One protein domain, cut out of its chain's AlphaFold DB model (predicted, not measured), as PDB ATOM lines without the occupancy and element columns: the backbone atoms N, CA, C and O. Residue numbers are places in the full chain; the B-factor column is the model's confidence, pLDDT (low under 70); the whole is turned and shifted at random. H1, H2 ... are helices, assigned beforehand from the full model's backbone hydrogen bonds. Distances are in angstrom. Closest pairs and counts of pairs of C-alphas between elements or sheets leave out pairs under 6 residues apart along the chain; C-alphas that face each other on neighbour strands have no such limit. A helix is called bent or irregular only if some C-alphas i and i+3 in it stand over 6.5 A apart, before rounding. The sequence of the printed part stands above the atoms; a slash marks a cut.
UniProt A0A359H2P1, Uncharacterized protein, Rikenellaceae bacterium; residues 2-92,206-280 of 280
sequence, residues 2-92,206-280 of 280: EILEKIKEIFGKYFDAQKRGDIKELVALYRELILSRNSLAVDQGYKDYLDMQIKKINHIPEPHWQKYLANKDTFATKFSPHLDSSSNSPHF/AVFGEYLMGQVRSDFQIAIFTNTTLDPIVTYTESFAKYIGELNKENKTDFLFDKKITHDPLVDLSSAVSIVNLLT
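What this domain is: This is residues 2 to 92 and 206 to 280 of the 280 residues of an uncharacterized protein of Rikenellaceae bacterium (UniProt A0A359H2P1). A long helical hairpin, H1 and H2, makes a wall at one end, and on the H2 side of it sits a cluster of shorter helices with H6 at its core. H7 folds back along H6, H3, H9 and H10 pack on H6 too, and bent H4 with short H5 lies at the end far from H1. The printed part has 166 residues, with ten named helices, H1 to H10 in order, and no named strand: all helix, mostly crossed. It is compact, with a radius of gyration of the C-alphas of 16.1 A and spans of 45 by 38 by 24 A.

Where its parts are: Find C-alpha 23 at (275.985, 204.300, 278.325); from there H2, residues 23 to 43, runs 30.1 A to C-alpha 43 at (283.640, 207.427, 307.252). Before it H1, residues 2 to 20, runs 27.7 A. H3 is residues 49 to 57, 10.2 A. H4, residues 62 to 82, was assigned as one helix by its hydrogen bonds but is bent, with C-alphas 70 and 73 7.6 A apart; its arms are H4a, 62 to 70, 12.3 A, and H4b, 73 to 82, 15.2 A, itself irregular, with C-alphas 78 and 81 6.9 A apart. Past the cut come H5, 206 to 210, H6, 212 to 226, 21.0 A, H7, 232 to 243, 16.9 A, H8, 254 to 257, H9, 259 to 262, and H10, 269 to 279, 15.6 A, ending at (282.778, 172.808, 296.707).

How they stand to each other: Look first at Ala 17 and Leu 26, the closest C-alphas of the hairpin H1 and H2, 6.1 A apart, at a shallow tilt of 15 degrees, opposite ways. With residues 37 to 42 alone H2 touches H3, closest at Asn 38 and Tyr 49, C-alphas 4.8 A apart. H2 only just touches H8, with 3 pairs of C-alphas within 8 A, closest at Leu 26 and Leu 256, 6.9 A. The hub is H6, touching five helices. It forms a hairpin with H7, closest C-alphas Val 216 and Ser 239, 5.2 A, at a steep tilt of 40 degrees. H10 touches H6 at Leu 269 and Ser 218, closest C-alphas 5.6 A, and H4a at Val 273 and Tyr 68, 5.5 A. H4b touches H7 at Ala 76 and Tyr 243, closest C-alphas 5.1 A, and only just touches H5, with 3 pairs within 8 A, closest at Phe 79 and Gly 209, 7.0 A. H6 only just touches H9, with 3 pairs, closest at Arg 217 and Ile 261, 6.8 A. Every O i to N i+4 pair is within hydrogen-bond range in H1, H2, H4a, H5, H6 and H10; H3 has 4 of 5, H4b 4 of 6, H7 7 of 8, and H8 and H9 are too short for one.

The domain as a whole: The C-alphas farthest apart, of Glu 2 and Asp 84, are 47.8 A apart. Residues 93 to 205 are not printed; C-alphas 92 and 206 stand 4.9 A apart across the cut. Of the links that are printed whole, none is long. Residues 81 to 90 have pLDDT under 70.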
ATOM      1  N   GLU A   2     275.563 213.540 304.922       90.88
ATOM      2  CA  GLU A   2     275.889 214.112 303.600       90.88
ATOM      3  C   GLU A   2     276.190 213.074 302.496       90.88
ATOM      4  O   GLU A   2     275.621 213.155 301.411       90.88
ATOM      5  N   ILE A   3     276.991 212.032 302.771       93.50
ATOM      6  CA  ILE A   3     277.325 211.003 301.759       93.50
ATOM      7  C   ILE A   3     276.100 210.198 301.299       93.50
ATOM      8  O   ILE A   3     276.009 209.822 300.131       93.50
ATOM      9  N   LEU A   4     275.141 209.936 302.190       93.25
ATOM     10  CA  LEU A   4     273.934 209.185 301.830       93.25
ATOM     11  C   LEU A   4     273.031 209.994 300.894       93.25
ATOM     12  O   LEU A   4     272.479 209.426 299.955       93.25
ATOM     13  N   GLU A   5     272.922 211.307 301.106       95.88
ATOM     14  CA  GLU A   5     272.206 212.190 300.180       95.88
ATOM     15  C   GLU A   5     272.925 212.274 298.831       95.88
ATOM     16  O   GLU A   5     272.286 212.103 297.794       95.88
ATOM     17  N   LYS A   6     274.260 212.370 298.825       96.44
ATOM     18  CA  LYS A   6     275.045 212.298 297.584       96.44
ATOM     19  C   LYS A   6     274.773 211.007 296.800       96.44
ATOM     20  O   LYS A   6     274.554 211.055 295.594       96.44
ATOM     21  N   ILE A   7     274.752 209.848 297.463       96.56
ATOM     22  CA  ILE A   7     274.439 208.566 296.808       96.56
ATOM     23  C   ILE A   7     273.032 208.596 296.187       96.56
ATOM     24  O   ILE A   7     272.865 208.158 295.049       96.56
ATOM     25  N   LYS A   8     272.030 209.142 296.890       96.62
ATOM     26  CA  LYS A   8     270.664 209.290 296.353       96.62
ATOM     27  C   LYS A   8     270.622 210.196 295.123       96.62
ATOM     28  O   LYS A   8     269.959 209.854 294.145       96.62
ATOM     29  N   GLU A   9     271.339 211.317 295.142       97.56
ATOM     30  CA  GLU A   9     271.433 212.221 293.992       97.56
ATOM     31  C   GLU A   9     272.061 211.534 292.775       97.56
ATOM     32  O   GLU A   9     271.552 211.665 291.657       97.56
ATOM     33  N   ILE A  10     273.138 210.765 292.983       98.12
ATOM     34  CA  ILE A  10     273.779 209.995 291.910       98.12
ATOM     35  C   ILE A  10     272.795 208.975 291.334       98.12
ATOM     36  O   ILE A  10     272.695 208.868 290.115       98.12
ATOM     37  N   PHE A  11     272.016 208.278 292.169       97.50
ATOM     38  CA  PHE A  11     270.972 207.368 291.685       97.50
ATOM     39  C   PHE A  11     269.903 208.075 290.852       97.50
ATOM     40  O   PHE A  11     269.508 207.547 289.814       97.50
ATOM     41  N   GLY A  12     269.465 209.273 291.250       97.25
ATOM     42  CA  GLY A  12     268.531 210.074 290.453       97.25
ATOM     43  C   GLY A  12     269.057 210.312 289.035       97.25
ATOM     44  O   GLY A  12     268.387 209.984 288.055       97.25
ATOM     45  N   LYS A  13     270.311 210.772 288.928       98.19
ATOM     46  CA  LYS A  13     270.995 210.951 287.636       98.19
ATOM     47  C   LYS A  13     271.159 209.629 286.886       98.19
ATOM     48  O   LYS A  13     270.968 209.590 285.674       98.19
ATOM     49  N   TYR A  14     271.476 208.549 287.603       97.94
ATOM     50  CA  TYR A  14     271.683 207.217 287.034       97.94
ATOM     51  C   TYR A  14     270.424 206.715 286.335       97.94
ATOM     52  O   TYR A  14     270.484 206.309 285.178       97.94
ATOM     53  N   PHE A  15     269.269 206.808 286.993       96.44
ATOM     54  CA  PHE A  15     267.995 206.405 286.404       96.44
ATOM     55  C   PHE A  15     267.615 207.247 285.195       96.44
ATOM     56  O   PHE A  15     267.067 206.725 284.222       96.44
ATOM     57  N   ASP A  16     267.906 208.542 285.232       97.50
ATOM     58  CA  ASP A  16     267.628 209.414 284.101       97.50
ATOM     59  C   ASP A  16     268.541 209.104 282.906       97.50
ATOM     60  O   ASP A  16     268.053 209.049 281.776       97.50
ATOM     61  N   ALA A  17     269.826 208.815 283.134       97.38
ATOM     62  CA  ALA A  17     270.742 208.326 282.099       97.38
ATOM     63  C   ALA A  17     270.304 206.958 281.545       97.38
ATOM     64  O   ALA A  17     270.318 206.743 280.331       97.38
ATOM     65  N   GLN A  18     269.822 206.065 282.416       95.00
ATOM     66  CA  GLN A  18     269.318 204.741 282.048       95.00
ATOM     67  C   GLN A  18     268.114 204.833 281.107       95.00
ATOM     68  O   GLN A  18     268.085 204.153 280.084       95.00
ATOM     69  N   LYS A  19     267.152 205.722 281.395       95.75
ATOM     70  CA  LYS A  19     265.990 205.979 280.520       95.75
ATOM     71  C   LYS A  19     266.391 206.510 279.143       95.75
ATOM     72  O   LYS A  19     265.696 206.243 278.167       95.75
ATOM     73  N   ARG A  20     267.482 207.278 279.065       96.56
ATOM     74  CA  ARG A  20     268.016 207.817 277.804       96.56
ATOM     75  C   ARG A  20     268.880 206.818 277.033       96.56
ATOM     76  O   ARG A  20     269.176 207.074 275.870       96.56
ATOM     77  N   GLY A  21     269.305 205.720 277.660       94.31
ATOM     78  CA  GLY A  21     270.284 204.797 277.084       94.31
ATOM     79  C   GLY A  21     271.688 205.402 276.945       94.31
ATOM     80  O   GLY A  21     272.453 204.965 276.087       94.31
ATOM     81  N   ASP A  22     272.044 206.411 277.754       97.25
ATOM     82  CA  ASP A  22     273.372 207.038 277.699       97.25
ATOM     83  C   ASP A  22     274.404 206.196 278.460       97.25
ATOM     84  O   ASP A  22     274.678 206.397 279.644       97.25
ATOM     85  N   ILE A  23     274.987 205.220 277.763       96.56
ATOM     86  CA  ILE A  23     275.985 204.300 278.325       96.56
ATOM     87  C   ILE A  23     277.209 205.037 278.884       96.56
ATOM     88  O   ILE A  23     277.754 204.635 279.912       96.56
ATOM     89  N   LYS A  24     277.656 206.116 278.233       97.25
ATOM     90  CA  LYS A  24     278.845 206.855 278.677       97.25
ATOM     91  C   LYS A  24     278.579 207.525 280.023       97.25
ATOM     92  O   LYS A  24     279.428 207.468 280.914       97.25
ATOM     93  N   GLU A  25     277.408 208.137 280.167       98.19
ATOM     94  CA  GLU A  25     276.973 208.739 281.425       98.19
ATOM     95  C   GLU A  25     276.743 207.675 282.509       98.19
ATOM     96  O   GLU A  25     277.206 207.852 283.635       98.19
ATOM     97  N   LEU A  26     276.140 206.530 282.169       98.12
ATOM     98  CA  LEU A  26     275.954 205.412 283.103       98.12
ATOM     99  C   LEU A  26     277.278 204.891 283.674       98.12
ATOM    100  O   LEU A  26     277.378 204.681 284.880       98.12
ATOM    101  N   VAL A  27     278.317 204.728 282.848       98.00
ATOM    102  CA  VAL A  27     279.647 204.307 283.325       98.00
ATOM    103  C   VAL A  27     280.252 205.346 284.271       98.00
ATOM    104  O   VAL A  27     280.828 204.982 285.300       98.00
ATOM    105  N   ALA A  28     280.121 206.636 283.950       98.25
ATOM    106  CA  ALA A  28     280.625 207.711 284.801       98.25
ATOM    107  C   ALA A  28     279.905 207.739 286.162       98.25
ATOM    108  O   ALA A  28     280.562 207.770 287.204       98.25
ATOM    109  N   LEU A  29     278.574 207.645 286.159       98.44
ATOM    110  CA  LEU A  29     277.760 207.620 287.375       98.44
ATOM    111  C   LEU A  29     277.981 206.339 288.187       98.44
ATOM    112  O   LEU A  29     278.049 206.403 289.412       98.44
ATOM    113  N   TYR A  30     278.176 205.187 287.538       98.31
ATOM    114  CA  TYR A  30     278.549 203.947 288.223       98.31
ATOM    115  C   TYR A  30     279.874 204.107 288.977       98.31
ATOM    116  O   TYR A  30     279.953 203.781 290.160       98.31
ATOM    117  N   ARG A  31     280.905 204.684 288.343       98.19
ATOM    118  CA  ARG A  31     282.174 204.993 289.028       98.19
ATOM    119  C   ARG A  31     281.965 205.940 290.213       98.19
ATOM    120  O   ARG A  31     282.556 205.726 291.270       98.19
ATOM    121  N   GLU A  32     281.113 206.953 290.065       98.12
ATOM    122  CA  GLU A  32     280.798 207.885 291.154       98.12
ATOM    123  C   GLU A  32     280.088 207.195 292.334       98.12
ATOM    124  O   GLU A  32     280.399 207.488 293.494       98.12
ATOM    125  N   LEU A  33     279.197 206.231 292.061       98.06
ATOM    126  CA  LEU A  33     278.571 205.389 293.088       98.06
ATOM    127  C   LEU A  33     279.612 204.567 293.852       98.06
ATOM    128  O   LEU A  33     279.565 204.527 295.080       98.06
ATOM    129  N   ILE A  34     280.559 203.934 293.151       98.25
ATOM    130  CA  ILE A  34     281.633 203.146 293.779       98.25
ATOM    131  C   ILE A  34     282.478 204.022 294.705       98.25
ATOM    132  O   ILE A  34     282.682 203.672 295.868       98.25
ATOM    133  N   LEU A  35     282.914 205.191 294.227       98.25
ATOM    134  CA  LEU A  35     283.703 206.129 295.030       98.25
ATOM    135  C   LEU A  35     282.930 206.607 296.263       98.25
ATOM    136  O   LEU A  35     283.466 206.586 297.366       98.25
ATOM    137  N   SER A  36     281.658 206.977 296.097       98.06
ATOM    138  CA  SER A  36     280.824 207.467 297.204       98.06
ATOM    139  C   SER A  36     280.548 206.381 298.250       98.06
ATOM    140  O   SER A  36     280.518 206.666 299.445       98.06
ATOM    141  N   ARG A  37     280.405 205.120 297.825       98.00
ATOM    142  CA  ARG A  37     280.289 203.960 298.721       98.00
ATOM    143  C   ARG A  37     281.586 203.675 299.476       98.00
ATOM    144  O   ARG A  37     281.531 203.414 300.674       98.00
ATOM    145  N   ASN A  38     282.742 203.780 298.821       98.38
ATOM    146  CA  ASN A  38     284.030 203.678 299.507       98.38
ATOM    147  C   ASN A  38     284.206 204.806 300.533       98.38
ATOM    148  O   ASN A  38     284.579 204.522 301.666       98.38
ATOM    149  N   SER A  39     283.850 206.052 300.197       98.12
ATOM    150  CA  SER A  39     283.842 207.155 301.169       98.12
ATOM    151  C   SER A  39     282.923 206.869 302.359       98.12
ATOM    152  O   SER A  39     283.335 207.055 303.497       98.12
ATOM    153  N   LEU A  40     281.714 206.344 302.123       97.81
ATOM    154  CA  LEU A  40     280.795 205.954 303.197       97.81
ATOM    155  C   LEU A  40     281.405 204.910 304.145       97.81
ATOM    156  O   LEU A  40     281.175 204.971 305.352       97.81
ATOM    157  N   ALA A  41     282.126 203.932 303.601       98.12
ATOM    158  CA  ALA A  41     282.759 202.884 304.390       98.12
ATOM    159  C   ALA A  41     283.934 203.426 305.217       98.12
ATOM    160  O   ALA A  41     284.033 203.124 306.406       98.12
ATOM    161  N   VAL A  42     284.763 204.287 304.618       98.00
ATOM    162  CA  VAL A  42     285.874 204.970 305.302       98.00
ATOM    163  C   VAL A  42     285.367 205.853 306.440       98.00
ATOM    164  O   VAL A  42     285.883 205.761 307.552       98.00
ATOM    165  N   ASP A  43     284.298 206.620 306.215       97.56
ATOM    166  CA  ASP A  43     283.640 207.427 307.252       97.56
ATOM    167  C   ASP A  43     283.108 206.579 308.422       97.56
ATOM    168  O   ASP A  43     282.942 207.077 309.536       97.56
ATOM    169  N   GLN A  44     282.844 205.293 308.185       97.62
ATOM    170  CA  GLN A  44     282.420 204.329 309.202       97.62
ATOM    171  C   GLN A  44     283.579 203.514 309.801       97.62
ATOM    172  O   GLN A  44     283.328 202.611 310.598       97.62
ATOM    173  N   GLY A  45     284.831 203.831 309.457       98.00
ATOM    174  CA  GLY A  45     286.026 203.194 310.015       98.00
ATOM    175  C   GLY A  45     286.471 201.910 309.309       98.00
ATOM    176  O   GLY A  45     287.290 201.176 309.859       98.00
ATOM    177  N   TYR A  46     285.955 201.627 308.111       98.44
ATOM    178  CA  TYR A  46     286.372 200.490 307.286       98.44
ATOM    179  C   TYR A  46     287.391 200.921 306.229       98.44
ATOM    180  O   TYR A  46     287.470 202.093 305.869       98.44
ATOM    181  N   LYS A  47     288.178 199.973 305.706       98.00
ATOM    182  CA  LYS A  47     289.175 200.281 304.665       98.00
ATOM    183  C   LYS A  47     288.523 200.778 303.367       98.00
ATOM    184  O   LYS A  47     288.988 201.737 302.758       98.00
ATOM    185  N   ASP A  48     287.482 200.082 302.939       98.38
ATOM    186  CA  ASP A  48     286.717 200.317 301.720       98.38
ATOM    187  C   ASP A  48     285.338 199.648 301.869       98.38
ATOM    188  O   ASP A  48     285.018 199.048 302.903       98.38
ATOM    189  N   TYR A  49     284.478 199.781 300.860       98.38
ATOM    190  CA  TYR A  49     283.127 199.230 300.921       98.38
ATOM    191  C   TYR A  49     283.112 197.696 300.955       98.38
ATOM    192  O   TYR A  49     282.229 197.124 301.590       98.38
ATOM    193  N   LEU A  50     284.096 197.027 300.343       98.56
ATOM    194  CA  LEU A  50     284.230 195.572 300.422       98.56
ATOM    195  C   LEU A  50     284.556 195.132 301.857       98.56
ATOM    196  O   LEU A  50     283.921 194.217 302.372       98.56
ATOM    197  N   ASP A  51     285.479 195.819 302.531       98.56
ATOM    198  CA  ASP A  51     285.823 195.556 303.933       98.56
ATOM    199  C   ASP A  51     284.606 195.722 304.860       98.56
ATOM    200  O   ASP A  51     284.357 194.883 305.729       98.56
ATOM    201  N   MET A  52     283.789 196.755 304.630       98.31
ATOM    202  CA  MET A  52     282.522 196.935 305.345       98.31
ATOM    203  C   MET A  52     281.536 195.791 305.058       98.31
ATOM    204  O   MET A  52     280.892 195.290 305.982       98.31
ATOM    205  N   GLN A  53     281.427 195.348 303.805       98.06
ATOM    206  CA  GLN A  53     280.551 194.237 303.426       98.06
ATOM    207  C   GLN A  53     280.961 192.928 304.099       98.06
ATOM    208  O   GLN A  53     280.101 192.240 304.642       98.06
ATOM    209  N   ILE A  54     282.256 192.615 304.130       98.25
ATOM    210  CA  ILE A  54     282.797 191.407 304.766       98.25
ATOM    211  C   ILE A  54     282.571 191.447 306.280       98.25
ATOM    212  O   ILE A  54     282.031 190.498 306.844       98.25
ATOM    213  N   LYS A  55     282.947 192.546 306.946       97.94
ATOM    214  CA  LYS A  55     283.016 192.597 308.417       97.94
ATOM    215  C   LYS A  55     281.716 192.988 309.107       97.94
ATOM    216  O   LYS A  55     281.488 192.547 310.230       97.94
ATOM    217  N   LYS A  56     280.912 193.859 308.492       96.75
ATOM    218  CA  LYS A  56     279.733 194.473 309.128       96.75
ATOM    219  C   LYS A  56     278.413 193.921 308.618       96.75
ATOM    220  O   LYS A  56     277.479 193.820 309.394       96.75
ATOM    221  N   ILE A  57     278.308 193.685 307.314       96.62
ATOM    222  CA  ILE A  57     277.017 193.367 306.691       96.62
ATOM    223  C   ILE A  57     276.847 191.856 306.613       96.62
ATOM    224  O   ILE A  57     275.878 191.315 307.130       96.62
ATOM    225  N   ASN A  58     277.817 191.175 306.007       97.12
ATOM    226  CA  ASN A  58     277.758 189.734 305.807       97.12
ATOM    227  C   ASN A  58     278.339 188.941 306.984       97.12
ATOM    228  O   ASN A  58     277.941 187.800 307.191       97.12
ATOM    229  N   HIS A  59     279.261 189.546 307.744       97.38
ATOM    230  CA  HIS A  59     280.040 188.911 308.816       97.38
ATOM    231  C   HIS A  59     280.732 187.611 308.366       97.38
ATOM    232  O   HIS A  59     280.651 186.578 309.025       97.38
ATOM    233  N   ILE A  60     281.432 187.669 307.234       98.25
ATOM    234  CA  ILE A  60     282.158 186.521 306.681       98.25
ATOM    235  C   ILE A  60     283.386 186.237 307.565       98.25
ATOM    236  O   ILE A  60     284.243 187.117 307.698       98.25
ATOM    237  N   PRO A  61     283.529 185.028 308.146       97.75
ATOM    238  CA  PRO A  61     284.685 184.687 308.967       97.75
ATOM    239  C   PRO A  61     285.992 184.739 308.173       97.75
ATOM    240  O   PRO A  61     286.071 184.235 307.052       97.75
ATOM    241  N   GLU A  62     287.058 185.262 308.781       97.81
ATOM    242  CA  GLU A  62     288.361 185.410 308.117       97.81
ATOM    243  C   GLU A  62     288.896 184.098 307.501       97.81
ATOM    244  O   GLU A  62     289.294 184.121 306.337       97.81
ATOM    245  N   PRO A  63     288.850 182.925 308.173       98.31
ATOM    246  CA  PRO A  63     289.315 181.680 307.553       98.31
ATOM    247  C   PRO A  63     288.501 181.292 306.311       98.31
ATOM    248  O   PRO A  63     289.036 180.716 305.366       98.31
ATOM    249  N   HIS A  64     287.212 181.633 306.300       98.38
ATOM    250  CA  HIS A  64     286.300 181.351 305.197       98.38
ATOM    251  C   HIS A  64     286.544 182.312 304.030       98.38
ATOM    252  O   HIS A  64     286.523 181.885 302.877       98.38
ATOM    253  N   TRP A  65     286.848 183.576 304.321       98.44
ATOM    254  CA  TRP A  65     287.279 184.545 303.319       98.44
ATOM    255  C   TRP A  65     288.615 184.153 302.672       98.44
ATOM    256  O   TRP A  65     288.728 184.130 301.447       98.44
ATOM    257  N   GLN A  66     289.609 183.759 303.472       98.38
ATOM    258  CA  GLN A  66     290.907 183.308 302.958       98.38
ATOM    259  C   GLN A  66     290.782 182.039 302.110       98.38
ATOM    260  O   GLN A  66     291.398 181.943 301.047       98.38
ATOM    261  N   LYS A  67     289.939 181.086 302.530       98.19
ATOM    262  CA  LYS A  67     289.641 179.895 301.726       98.19
ATOM    263  C   LYS A  67     289.003 180.271 300.386       98.19
ATOM    264  O   LYS A  67     289.433 179.743 299.361       98.19
ATOM    265  N   TYR A  68     288.051 181.202 300.368       98.12
ATOM    266  CA  TYR A  68     287.455 181.693 299.126       98.12
ATOM    267  C   TYR A  68     288.504 182.299 298.188       98.12
ATOM    268  O   TYR A  68     288.600 181.886 297.032       98.12
ATOM    269  N   LEU A  69     289.342 183.216 298.684       97.31
ATOM    270  CA  LEU A  69     290.388 183.849 297.877       97.31
ATOM    271  C   LEU A  69     291.359 182.828 297.272       97.31
ATOM    272  O   LEU A  69     291.744 182.971 296.114       97.31
ATOM    273  N   ALA A  70     291.715 181.791 298.033       97.56
ATOM    274  CA  ALA A  70     292.621 180.742 297.580       97.56
ATOM    275  C   ALA A  70     292.007 179.797 296.530       97.56
ATOM    276  O   ALA A  70     292.754 179.198 295.761       97.56
ATOM    277  N   ASN A  71     290.676 179.650 296.488       96.94
ATOM    278  CA  ASN A  71     290.021 178.595 295.705       96.94
ATOM    279  C   ASN A  71     289.023 179.082 294.644       96.94
ATOM    280  O   ASN A  71     288.575 178.276 293.826       96.94
ATOM    281  N   LYS A  72     288.671 180.371 294.595       94.56
ATOM    282  CA  LYS A  72     287.691 180.899 293.624       94.56
ATOM    283  C   LYS A  72     288.076 180.653 292.158       94.56
ATOM    284  O   LYS A  72     287.199 180.498 291.311       94.56
ATOM    285  N   ASP A  73     289.373 180.556 291.862       91.88
ATOM    286  CA  ASP A  73     289.889 180.228 290.525       91.88
ATOM    287  C   ASP A  73     289.743 178.730 290.216       91.88
ATOM    288  O   ASP A  73     289.337 178.357 289.117       91.88
ATOM    289  N   THR A  74     289.998 177.860 291.198       91.19
ATOM    290  CA  THR A  74     289.745 176.413 291.095       91.19
ATOM    291  C   THR A  74     288.259 176.117 290.924       91.19
ATOM    292  O   THR A  74     287.884 175.239 290.150       91.19
ATOM    293  N   PHE A  75     287.397 176.867 291.611       90.50
ATOM    294  CA  PHE A  75     285.957 176.785 291.406       90.50
ATOM    295  C   PHE A  75     285.588 177.126 289.954       90.50
ATOM    296  O   PHE A  75     284.884 176.355 289.304       90.50
ATOM    297  N   ALA A  76     286.123 178.229 289.418       86.75
ATOM    298  CA  ALA A  76     285.885 178.630 288.034       86.75
ATOM    299  C   ALA A  76     286.289 177.526 287.041       86.75
ATOM    300  O   ALA A  76     285.480 177.109 286.218       86.75
ATOM    301  N   THR A  77     287.504 176.980 287.157       84.31
ATOM    302  CA  THR A  77     287.995 175.949 286.223       84.31
ATOM    303  C   THR A  77     287.247 174.623 286.324       84.31
ATOM    304  O   THR A  77     287.153 173.909 285.331       84.31
ATOM    305  N   LYS A  78     286.699 174.283 287.493       85.19
ATOM    306  CA  LYS A  78     285.957 173.033 287.703       85.19
ATOM    307  C   LYS A  78     284.542 173.073 287.130       85.19
ATOM    308  O   LYS A  78     284.067 172.050 286.650       85.19
ATOM    309  N   PHE A  79     283.870 174.224 287.187       80.38
ATOM    310  CA  PHE A  79     282.443 174.325 286.851       80.38
ATOM    311  C   PHE A  79     282.155 175.121 285.568       80.38
ATOM    312  O   PHE A  79     281.092 174.944 284.981       80.38
ATOM    313  N   SER A  80     283.107 175.923 285.075       74.81
ATOM    314  CA  SER A  80     282.984 176.643 283.797       74.81
ATOM    315  C   SER A  80     282.980 175.735 282.547       74.81
ATOM    316  O   SER A  80     282.122 175.929 281.685       74.81
ATOM    317  N   PRO A  81     283.839 174.694 282.419       58.88
ATOM    318  CA  PRO A  81     283.931 173.882 281.193       58.88
ATOM    319  C   PRO A  81     282.716 172.992 280.893       58.88
ATOM    320  O   PRO A  81     282.654 172.380 279.828       58.88
ATOM    321  N   HIS A  82     281.767 172.874 281.822       54.50
ATOM    322  CA  HIS A  82     280.586 172.014 281.683       54.50
ATOM    323  C   HIS A  82     279.370 172.737 281.092       54.50
ATOM    324  O   HIS A  82     278.257 172.211 281.100       54.50
ATOM    325  N   LEU A  83     279.581 173.937 280.559       59.78
ATOM    326  CA  LEU A  83     278.528 174.812 280.087       59.78
ATOM    327  C   LEU A  83     278.654 174.959 278.577       59.78
ATOM    328  O   LEU A  83     279.658 175.456 278.074       59.78
ATOM    329  N   ASP A  84     277.629 174.519 277.849       55.47
ATOM    330  CA  ASP A  84     277.504 174.804 276.422       55.47
ATOM    331  C   ASP A  84     277.469 176.334 276.243       55.47
ATOM    332  O   ASP A  84     276.478 176.993 276.590       55.47
ATOM    333  N   SER A  85     278.598 176.879 275.783       48.97
ATOM    334  CA  SER A  85     278.950 178.303 275.700       48.97
ATOM    335  C   SER A  85     278.121 179.086 274.678       48.97
ATOM    336  O   SER A  85     278.301 180.288 274.505       48.97
ATOM    337  N   SER A  86     277.184 178.417 274.007       47.69
ATOM    338  CA  SER A  86     276.334 178.983 272.961       47.69
ATOM    339  C   SER A  86     275.203 179.885 273.473       47.69
ATOM    340  O   SER A  86     274.583 180.586 272.672       47.69
ATOM    341  N   SER A  87     274.929 179.930 274.785       49.22
ATOM    342  CA  SER A  87     273.919 180.832 275.351       49.22
ATOM    343  C   SER A  87     274.552 181.905 276.235       49.22
ATOM    344  O   SER A  87     274.959 181.619 277.358       49.22
ATOM    345  N   ASN A  88     274.504 183.164 275.795       54.47
ATOM    346  CA  ASN A  88     274.852 184.352 276.597       54.47
ATOM    347  C   ASN A  88     274.006 184.537 277.876       54.47
ATOM    348  O   ASN A  88     274.154 185.548 278.558       54.47
ATOM    349  N   SER A  89     273.108 183.599 278.197       59.31
ATOM    350  CA  SER A  89     272.357 183.566 279.449       59.31
ATOM    351  C   SER A  89     272.656 182.264 280.201       59.31
ATOM    352  O   SER A  89     272.360 181.186 279.672       59.31
ATOM    353  N   PRO A  90     273.218 182.323 281.420       65.88
ATOM    354  CA  PRO A  90     273.559 181.153 282.228       65.88
ATOM    355  C   PRO A  90     272.323 180.578 282.939       65.88
ATOM    356  O   PRO A  90     272.268 180.534 284.160       65.88
ATOM    357  N   HIS A  91     271.301 180.166 282.184       79.81
ATOM    358  CA  HIS A  91     270.110 179.502 282.733       79.81
ATOM    359  C   HIS A  91     270.196 177.996 282.507       79.81
ATOM    360  O   HIS A  91     269.572 177.442 281.598       79.81
ATOM    361  N   PHE A  92     271.033 177.338 283.300       85.56
ATOM    362  CA  PHE A  92     271.350 175.920 283.160       85.56
ATOM    363  C   PHE A  92     270.177 175.017 283.508       85.56
ATOM    364  O   PHE A  92     269.937 174.034 282.809       85.56
ATOM    365  N   ALA A 206     273.495 171.641 287.185       90.06
ATOM    366  CA  ALA A 206     272.798 172.816 286.676       90.06
ATOM    367  C   ALA A 206     272.569 173.869 287.773       90.06
ATOM    368  O   ALA A 206     272.776 175.050 287.507       90.06
ATOM    369  N   VAL A 207     272.240 173.458 289.004       92.25
ATOM    370  CA  VAL A 207     272.162 174.360 290.168       92.25
ATOM    371  C   VAL A 207     273.500 175.061 290.409       92.25
ATOM    372  O   VAL A 207     273.537 176.284 290.511       92.25
ATOM    373  N   PHE A 208     274.624 174.331 290.413       89.69
ATOM    374  CA  PHE A 208     275.951 174.959 290.526       89.69
ATOM    375  C   PHE A 208     276.221 175.957 289.396       89.69
ATOM    376  O   PHE A 208     276.805 177.014 289.631       89.69
ATOM    377  N   GLY A 209     275.765 175.635 288.184       87.19
ATOM    378  CA  GLY A 209     275.840 176.524 287.034       87.19
ATOM    379  C   GLY A 209     275.111 177.853 287.257       87.19
ATOM    380  O   GLY A 209     275.660 178.904 286.932       87.19
ATOM    381  N   GLU A 210     273.903 177.841 287.833       87.69
ATOM    382  CA  GLU A 210     273.130 179.073 288.097       87.69
ATOM    383  C   GLU A 210     273.893 180.033 289.032       87.69
ATOM    384  O   GLU A 210     273.815 181.256 288.888       87.69
ATOM    385  N   TYR A 211     274.718 179.493 289.935       90.88
ATOM    386  CA  TYR A 211     275.536 180.287 290.852       90.88
ATOM    387  C   TYR A 211     276.771 180.932 290.224       90.88
ATOM    388  O   TYR A 211     277.357 181.841 290.823       90.88
ATOM    389  N   LEU A 212     277.160 180.547 289.006       91.06
ATOM    390  CA  LEU A 212     278.310 181.156 288.334       91.06
ATOM    391  C   LEU A 212     278.103 182.646 288.076       91.06
ATOM    392  O   LEU A 212     279.053 183.414 288.180       91.06
ATOM    393  N   MET A 213     276.868 183.090 287.826       90.56
ATOM    394  CA  MET A 213     276.584 184.521 287.687       90.56
ATOM    395  C   MET A 213     276.810 185.290 288.998       90.56
ATOM    396  O   MET A 213     277.320 186.409 288.981       90.56
ATOM    397  N   GLY A 214     276.497 184.676 290.145       93.12
ATOM    398  CA  GLY A 214     276.824 185.239 291.457       93.12
ATOM    399  C   GLY A 214     278.335 185.386 291.662       93.12
ATOM    400  O   GLY A 214     278.794 186.396 292.198       93.12
ATOM    401  N   GLN A 215     279.123 184.433 291.148       95.25
ATOM    402  CA  GLN A 215     280.587 184.521 291.154       95.25
ATOM    403  C   GLN A 215     281.106 185.627 290.234       95.25
ATOM    404  O   GLN A 215     281.941 186.413 290.668       95.25
ATOM    405  N   VAL A 216     280.575 185.754 289.008       94.56
ATOM    406  CA  VAL A 216     280.926 186.848 288.082       94.56
ATOM    407  C   VAL A 216     280.724 188.206 288.747       94.56
ATOM    408  O   VAL A 216     281.633 189.035 288.736       94.56
ATOM    409  N   ARG A 217     279.548 188.433 289.344       96.25
ATOM    410  CA  ARG A 217     279.223 189.689 290.035       96.25
ATOM    411  C   ARG A 217     280.154 189.947 291.211       96.25
ATOM    412  O   ARG A 217     280.656 191.062 291.341       96.25
ATOM    413  N   SER A 218     280.392 188.927 292.034       97.81
ATOM    414  CA  SER A 218     281.236 189.046 293.223       97.81
ATOM    415  C   SER A 218     282.681 189.366 292.849       97.81
ATOM    416  O   SER A 218     283.219 190.354 293.339       97.81
ATOM    417  N   ASP A 219     283.287 188.615 291.924       97.50
ATOM    418  CA  ASP A 219     284.667 188.854 291.478       97.50
ATOM    419  C   ASP A 219     284.822 190.235 290.819       97.50
ATOM    420  O   ASP A 219     285.765 190.970 291.132       97.50
ATOM    421  N   PHE A 220     283.858 190.632 289.981       98.38
ATOM    422  CA  PHE A 220     283.822 191.961 289.369       98.38
ATOM    423  C   PHE A 220     283.791 193.077 290.420       98.38
ATOM    424  O   PHE A 220     284.577 194.027 290.366       98.38
ATOM    425  N   GLN A 221     282.881 192.979 291.388       98.50
ATOM    426  CA  GLN A 221     282.707 194.011 292.405       98.50
ATOM    427  C   GLN A 221     283.869 194.047 293.393       98.50
ATOM    428  O   GLN A 221     284.306 195.140 293.750       98.50
ATOM    429  N   ILE A 222     284.420 192.893 293.786       98.44
ATOM    430  CA  ILE A 222     285.638 192.816 294.605       98.44
ATOM    431  C   ILE A 222     286.762 193.607 293.932       98.44
ATOM    432  O   ILE A 222     287.385 194.457 294.574       98.44
ATOM    433  N   ALA A 223     286.989 193.384 292.634       98.25
ATOM    434  CA  ALA A 223     288.024 194.086 291.885       98.25
ATOM    435  C   ALA A 223     287.780 195.605 291.838       98.25
ATOM    436  O   ALA A 223     288.687 196.385 292.133       98.25
ATOM    437  N   ILE A 224     286.550 196.032 291.531       98.00
ATOM    438  CA  ILE A 224     286.202 197.454 291.391       98.00
ATOM    439  C   ILE A 224     286.232 198.214 292.723       98.00
ATOM    440  O   ILE A 224     286.719 199.344 292.761       98.00
ATOM    441  N   PHE A 225     285.750 197.621 293.820       98.25
ATOM    442  CA  PHE A 225     285.799 198.268 295.135       98.25
ATOM    443  C   PHE A 225     287.222 198.334 295.699       98.25
ATOM    444  O   PHE A 225     287.548 199.307 296.381       98.25
ATOM    445  N   THR A 226     288.075 197.357 295.366       96.88
ATOM    446  CA  THR A 226     289.484 197.329 295.791       96.88
ATOM    447  C   THR A 226     290.366 198.261 294.954       96.88
ATOM    448  O   THR A 226     291.309 198.855 295.476       96.88
ATOM    449  N   ASN A 227     290.081 198.411 293.655       97.62
ATOM    450  CA  ASN A 227     290.813 199.301 292.758       97.62
ATOM    451  C   ASN A 227     289.858 200.103 291.864       97.62
ATOM    452  O   ASN A 227     289.502 199.704 290.753       97.62
ATOM    453  N   THR A 228     289.523 201.310 292.317       95.94
ATOM    454  CA  THR A 228     288.547 202.186 291.652       95.94
ATOM    455  C   THR A 228     289.049 202.808 290.343       95.94
ATOM    456  O   THR A 228     288.293 203.505 289.665       95.94
ATOM    457  N   THR A 229     290.320 202.594 289.980       97.12
ATOM    458  CA  THR A 229     290.900 203.098 288.722       97.12
ATOM    459  C   THR A 229     290.654 202.167 287.535       97.12
ATOM    460  O   THR A 229     290.733 202.616 286.391       97.12
ATOM    461  N   LEU A 230     290.298 200.902 287.791       97.38
ATOM    462  CA  LEU A 230     289.992 199.917 286.755       97.38
ATOM    463  C   LEU A 230     288.841 200.372 285.849       97.38
ATOM    464  O   LEU A 230     288.003 201.189 286.239       97.38
ATOM    465  N   ASP A 231     288.811 199.858 284.620       97.94
ATOM    466  CA  ASP A 231     287.696 200.055 283.697       97.94
ATOM    467  C   ASP A 231     286.559 199.066 284.001       97.94
ATOM    468  O   ASP A 231     286.760 197.866 283.816       97.94
ATOM    469  N   PRO A 232     285.362 199.532 284.423       97.50
ATOM    470  CA  PRO A 232     284.259 198.643 284.772       97.50
ATOM    471  C   PRO A 232     283.853 197.681 283.654       97.50
ATOM    472  O   PRO A 232     283.521 196.535 283.938       97.50
ATOM    473  N   ILE A 233     283.900 198.116 282.391       97.38
ATOM    474  CA  ILE A 233     283.510 197.282 281.250       97.38
ATOM    475  C   ILE A 233     284.535 196.166 281.051       97.38
ATOM    476  O   ILE A 233     284.162 195.005 280.860       97.38
ATOM    477  N   VAL A 234     285.826 196.503 281.112       97.38
ATOM    478  CA  VAL A 234     286.911 195.518 280.978       97.38
ATOM    479  C   VAL A 234     286.865 194.529 282.140       97.38
ATOM    480  O   VAL A 234     286.775 193.328 281.901       97.38
ATOM    481  N   THR A 235     286.811 195.017 283.380       98.00
ATOM    482  CA  THR A 235     286.808 194.170 284.580       98.00
ATOM    483  C   THR A 235     285.587 193.252 284.645       98.00
ATOM    484  O   THR A 235     285.719 192.086 285.021       98.00
ATOM    485  N   TYR A 236     284.400 193.730 284.250       96.88
ATOM    486  CA  TYR A 236     283.212 192.875 284.160       96.88
ATOM    487  C   TYR A 236     283.383 191.795 283.087       96.88
ATOM    488  O   TYR A 236     283.110 190.625 283.346       96.88
ATOM    489  N   THR A 237     283.884 192.165 281.903       94.62
ATOM    490  CA  THR A 237     284.109 191.216 280.800       94.62
ATOM    491  C   THR A 237     285.111 190.128 281.192       94.62
ATOM    492  O   THR A 237     284.874 188.957 280.912       94.62
ATOM    493  N   GLU A 238     286.205 190.489 281.866       94.88
ATOM    494  CA  GLU A 238     287.209 189.541 282.369       94.88
ATOM    495  C   GLU A 238     286.622 188.602 283.430       94.88
ATOM    496  O   GLU A 238     286.838 187.391 283.378       94.88
ATOM    497  N   SER A 239     285.823 189.144 284.354       95.06
ATOM    498  CA  SER A 239     285.136 188.343 285.372       95.06
ATOM    499  C   SER A 239     284.145 187.373 284.729       95.06
ATOM    500  O   SER A 239     284.107 186.201 285.086       95.06
ATOM    501  N   PHE A 240     283.377 187.815 283.731       92.81
ATOM    502  CA  PHE A 240     282.438 186.956 283.011       92.81
ATOM    503  C   PHE A 240     283.164 185.846 282.232       92.81
ATOM    504  O   PHE A 240     282.790 184.676 282.335       92.81
ATOM    505  N   ALA A 241     284.251 186.192 281.531       90.38
ATOM    506  CA  ALA A 241     285.090 185.247 280.789       90.38
ATOM    507  C   ALA A 241     285.655 184.130 281.662       90.38
ATOM    508  O   ALA A 241     285.725 182.981 281.231       90.38
ATOM    509  N   LYS A 242     286.005 184.455 282.905       90.56
ATOM    510  CA  LYS A 242     286.535 183.491 283.862       90.56
ATOM    511  C   LYS A 242     285.541 182.389 284.244       90.56
ATOM    512  O   LYS A 242     285.964 181.254 284.439       90.56
ATOM    513  N   TYR A 243     284.254 182.711 284.391       89.56
ATOM    514  CA  TYR A 243     283.257 181.767 284.918       89.56
ATOM    515  C   TYR A 243     282.335 181.177 283.851       89.56
ATOM    516  O   TYR A 243     281.922 180.028 283.981       89.56
ATOM    517  N   ILE A 244     281.992 181.939 282.813       87.06
ATOM    518  CA  ILE A 244     280.934 181.561 281.861       87.06
ATOM    519  C   ILE A 244     281.477 181.431 280.438       87.06
ATOM    520  O   ILE A 244     281.062 180.532 279.712       87.06
ATOM    521  N   GLY A 245     282.410 182.298 280.043       85.50
ATOM    522  CA  GLY A 245     282.989 182.322 278.697       85.50
ATOM    523  C   GLY A 245     282.958 183.717 278.083       85.50
ATOM    524  O   GLY A 245     282.675 184.698 278.761       85.50
ATOM    525  N   GLU A 246     283.282 183.852 276.803       86.75
ATOM    526  CA  GLU A 246     283.382 185.180 276.194       86.75
ATOM    527  C   GLU A 246     282.020 185.860 276.037       86.75
ATOM    528  O   GLU A 246     281.053 185.282 275.547       86.75
ATOM    529  N   LEU A 247     281.964 187.129 276.432       84.94
ATOM    530  CA  LEU A 247     280.757 187.930 276.356       84.94
ATOM    531  C   LEU A 247     280.681 188.655 275.006       84.94
ATOM    532  O   LEU A 247     281.634 189.331 274.593       84.94
ATOM    533  N   ASN A 248     279.532 188.559 274.335       83.00
ATOM    534  CA  ASN A 248     279.299 189.252 273.069       83.00
ATOM    535  C   ASN A 248     279.528 190.763 273.194       83.00
ATOM    536  O   ASN A 248     279.185 191.383 274.198       83.00
ATOM    537  N   LYS A 249     280.061 191.384 272.135       81.25
ATOM    538  CA  LYS A 249     280.395 192.819 272.122       81.25
ATOM    539  C   LYS A 249     279.218 193.720 272.520       81.25
ATOM    540  O   LYS A 249     279.449 194.732 273.172       81.25
ATOM    541  N   GLU A 250     278.001 193.343 272.140       83.81
ATOM    542  CA  GLU A 250     276.767 194.090 272.416       83.81
ATOM    543  C   GLU A 250     276.376 194.076 273.900       83.81
ATOM    544  O   GLU A 250     275.800 195.045 274.378       83.81
ATOM    545  N   ASN A 251     276.782 193.048 274.650       84.69
ATOM    546  CA  ASN A 251     276.316 192.823 276.020       84.69
ATOM    547  C   ASN A 251     277.288 193.369 277.079       84.69
ATOM    548  O   ASN A 251     277.025 193.289 278.279       84.69
ATOM    549  N   LYS A 252     278.453 193.907 276.675       90.38
ATOM    550  CA  LYS A 252     279.545 194.297 277.598       90.38
ATOM    551  C   LYS A 252     279.158 195.371 278.612       90.38
ATOM    552  O   LYS A 252     279.892 195.607 279.567       90.38
ATOM    553  N   THR A 253     278.017 196.013 278.406       94.19
ATOM    554  CA  THR A 253     277.483 197.085 279.244       94.19
ATOM    555  C   THR A 253     276.192 196.700 279.962       94.19
ATOM    556  O   THR A 253     275.686 197.505 280.737       94.19
ATOM    557  N   ASP A 254     275.671 195.484 279.768       93.25
ATOM    558  CA  ASP A 254     274.397 195.039 280.360       93.25
ATOM    559  C   ASP A 254     274.444 195.012 281.889       93.25
ATOM    560  O   ASP A 254     273.432 195.220 282.558       93.25
ATOM    561  N   PHE A 255     275.638 194.855 282.464       95.00
ATOM    562  CA  PHE A 255     275.857 194.925 283.907       95.00
ATOM    563  C   PHE A 255     275.419 196.271 284.519       95.00
ATOM    564  O   PHE A 255     275.079 196.327 285.699       95.00
ATOM    565  N   LEU A 256     275.367 197.350 283.725       96.62
ATOM    566  CA  LEU A 256     274.854 198.661 284.147       96.62
ATOM    567  C   LEU A 256     273.332 198.651 284.382       96.62
ATOM    568  O   LEU A 256     272.787 199.585 284.971       96.62
ATOM    569  N   PHE A 257     272.632 197.608 283.944       94.62
ATOM    570  CA  PHE A 257     271.198 197.417 284.155       94.62
ATOM    571  C   PHE A 257     270.911 196.357 285.228       94.62
ATOM    572  O   PHE A 257     269.763 196.199 285.647       94.62
ATOM    573  N   ASP A 258     271.943 195.666 285.720       93.06
ATOM    574  CA  ASP A 258     271.814 194.682 286.786       93.06
ATOM    575  C   ASP A 258     271.688 195.382 288.149       93.06
ATOM    576  O   ASP A 258     272.597 196.076 288.625       93.06
ATOM    577  N   LYS A 259     270.541 195.197 288.808       92.25
ATOM    578  CA  LYS A 259     270.256 195.782 290.124       92.25
ATOM    579  C   LYS A 259     271.155 195.220 291.225       92.25
ATOM    580  O   LYS A 259     271.544 195.984 292.105       92.25
ATOM    581  N   LYS A 260     271.576 193.955 291.134       93.38
ATOM    582  CA  LYS A 260     272.544 193.350 292.069       93.38
ATOM    583  C   LYS A 260     273.948 193.935 291.907       93.38
ATOM    584  O   LYS A 260     274.803 193.800 292.780       93.38
ATOM    585  N   ILE A 261     274.202 194.612 290.786       96.00
ATOM    586  CA  ILE A 261     275.444 195.348 290.575       96.00
ATOM    587  C   ILE A 261     275.334 196.800 291.024       96.00
ATOM    588  O   ILE A 261     276.211 197.334 291.706       96.00
ATOM    589  N   THR A 262     274.249 197.444 290.623       93.75
ATOM    590  CA  THR A 262     274.104 198.895 290.711       93.75
ATOM    591  C   THR A 262     273.456 199.346 292.015       93.75
ATOM    592  O   THR A 262     273.946 200.295 292.631       93.75
ATOM    593  N   HIS A 263     272.405 198.664 292.472       92.50
ATOM    594  CA  HIS A 263     271.589 199.050 293.628       92.50
ATOM    595  C   HIS A 263     272.064 198.364 294.902       92.50
ATOM    596  O   HIS A 263     272.381 199.053 295.873       92.50
ATOM    597  N   ASP A 264     272.216 197.043 294.828       93.62
ATOM    598  CA  ASP A 264     272.532 196.165 295.953       93.62
ATOM    599  C   ASP A 264     273.916 195.524 295.749       93.62
ATOM    600  O   ASP A 264     274.025 194.314 295.552       93.62
ATOM    601  N   PRO A 265     275.003 196.321 295.705       95.69
ATOM    602  CA  PRO A 265     276.326 195.798 295.408       95.69
ATOM    603  C   PRO A 265     276.779 194.805 296.475       95.69
ATOM    604  O   PRO A 265     276.574 195.036 297.668       95.69
ATOM    605  N   LEU A 266     277.484 193.763 296.038       97.44
ATOM    606  CA  LEU A 266     278.008 192.676 296.863       97.44
ATOM    607  C   LEU A 266     276.915 191.855 297.572       97.44
ATOM    608  O   LEU A 266     277.223 191.128 298.509       97.44
ATOM    609  N   VAL A 267     275.658 191.913 297.104       95.06
ATOM    610  CA  VAL A 267     274.559 191.090 297.649       95.06
ATOM    611  C   VAL A 267     274.805 189.589 297.473       95.06
ATOM    612  O   VAL A 267     274.488 188.813 298.364       95.06
ATOM    613  N   ASP A 268     275.442 189.180 296.372       95.94
ATOM    614  CA  ASP A 268     275.752 187.770 296.102       95.94
ATOM    615  C   ASP A 268     277.034 187.294 296.844       95.94
ATOM    616  O   ASP A 268     277.428 186.137 296.704       95.94
ATOM    617  N   LEU A 269     277.707 188.154 297.631       98.00
ATOM    618  CA  LEU A 269     279.026 187.861 298.216       98.00
ATOM    619  C   LEU A 269     278.987 186.707 299.231       98.00
ATOM    620  O   LEU A 269     279.856 185.834 299.194       98.00
ATOM    621  N   SER A 270     277.995 186.684 300.128       97.81
ATOM    622  CA  SER A 270     277.860 185.616 301.135       97.81
ATOM    623  C   SER A 270     277.644 184.252 300.490       97.81
ATOM    624  O   SER A 270     278.350 183.296 300.828       97.81
ATOM    625  N   SER A 271     276.734 184.175 299.518       97.06
ATOM    626  CA  SER A 271     276.493 182.971 298.726       97.06
ATOM    627  C   SER A 271     277.762 182.575 297.962       97.06
ATOM    628  O   SER A 271     278.202 181.430 298.032       97.06
ATOM    629  N   ALA A 272     278.443 183.528 297.313       97.69
ATOM    630  CA  ALA A 272     279.649 183.247 296.539       97.69
ATOM    631  C   ALA A 272     280.778 182.628 297.384       97.69
ATOM    632  O   ALA A 272     281.373 181.625 296.974       97.69
ATOM    633  N   VAL A 273     281.042 183.182 298.572       98.50
ATOM    634  CA  VAL A 273     282.033 182.643 299.517       98.50
ATOM    635  C   VAL A 273     281.603 181.275 300.041       98.50
ATOM    636  O   VAL A 273     282.419 180.353 300.106       98.50
ATOM    637  N   SER A 274     280.326 181.119 300.390       98.19
ATOM    638  CA  SER A 274     279.779 179.863 300.907       98.19
ATOM    639  C   SER A 274     279.948 178.714 299.921       98.19
ATOM    640  O   SER A 274     280.499 177.670 300.268       98.19
ATOM    641  N   ILE A 275     279.564 178.935 298.668       96.88
ATOM    642  CA  ILE A 275     279.595 177.923 297.611       96.88
ATOM    643  C   ILE A 275     281.023 177.455 297.328       96.88
ATOM    644  O   ILE A 275     281.272 176.250 297.261       96.88
ATOM    645  N   VAL A 276     281.980 178.380 297.207       96.88
ATOM    646  CA  VAL A 276     283.392 178.013 297.006       96.88
ATOM    647  C   VAL A 276     283.890 177.190 298.191       96.88
ATOM    648  O   VAL A 276     284.476 176.128 297.990       96.88
ATOM    649  N   ASN A 277     283.593 177.609 299.422       97.44
ATOM    650  CA  ASN A 277     284.031 176.894 300.619       97.44
ATOM    651  C   ASN A 277     283.420 175.495 300.763       97.44
ATOM    652  O   ASN A 277     284.051 174.638 301.384       97.44
ATOM    653  N   LEU A 278     282.232 175.260 300.205       96.50
ATOM    654  CA  LEU A 278     281.569 173.955 300.193       96.50
ATOM    655  C   LEU A 278     282.067 173.031 299.069       96.50
ATOM    656  O   LEU A 278     282.019 171.811 299.222       96.50
ATOM    657  N   LEU A 279     282.515 173.580 297.935       93.19
ATOM    658  CA  LEU A 279     282.778 172.808 296.707       93.19
ATOM    659  C   LEU A 279     284.260 172.682 296.315       93.19
ATOM    660  O   LEU A 279     284.575 171.967 295.346       93.19
ATOM    661  N   THR A 280     285.148 173.337 297.067       90.62
ATOM    662  CA  THR A 280     286.617 173.277 296.950       90.62
ATOM    663  C   THR A 280     287.261 172.936 298.289       90.62
ATOM    664  O   THR A 280     288.221 172.140 298.275       90.62
TER     665      THR A 280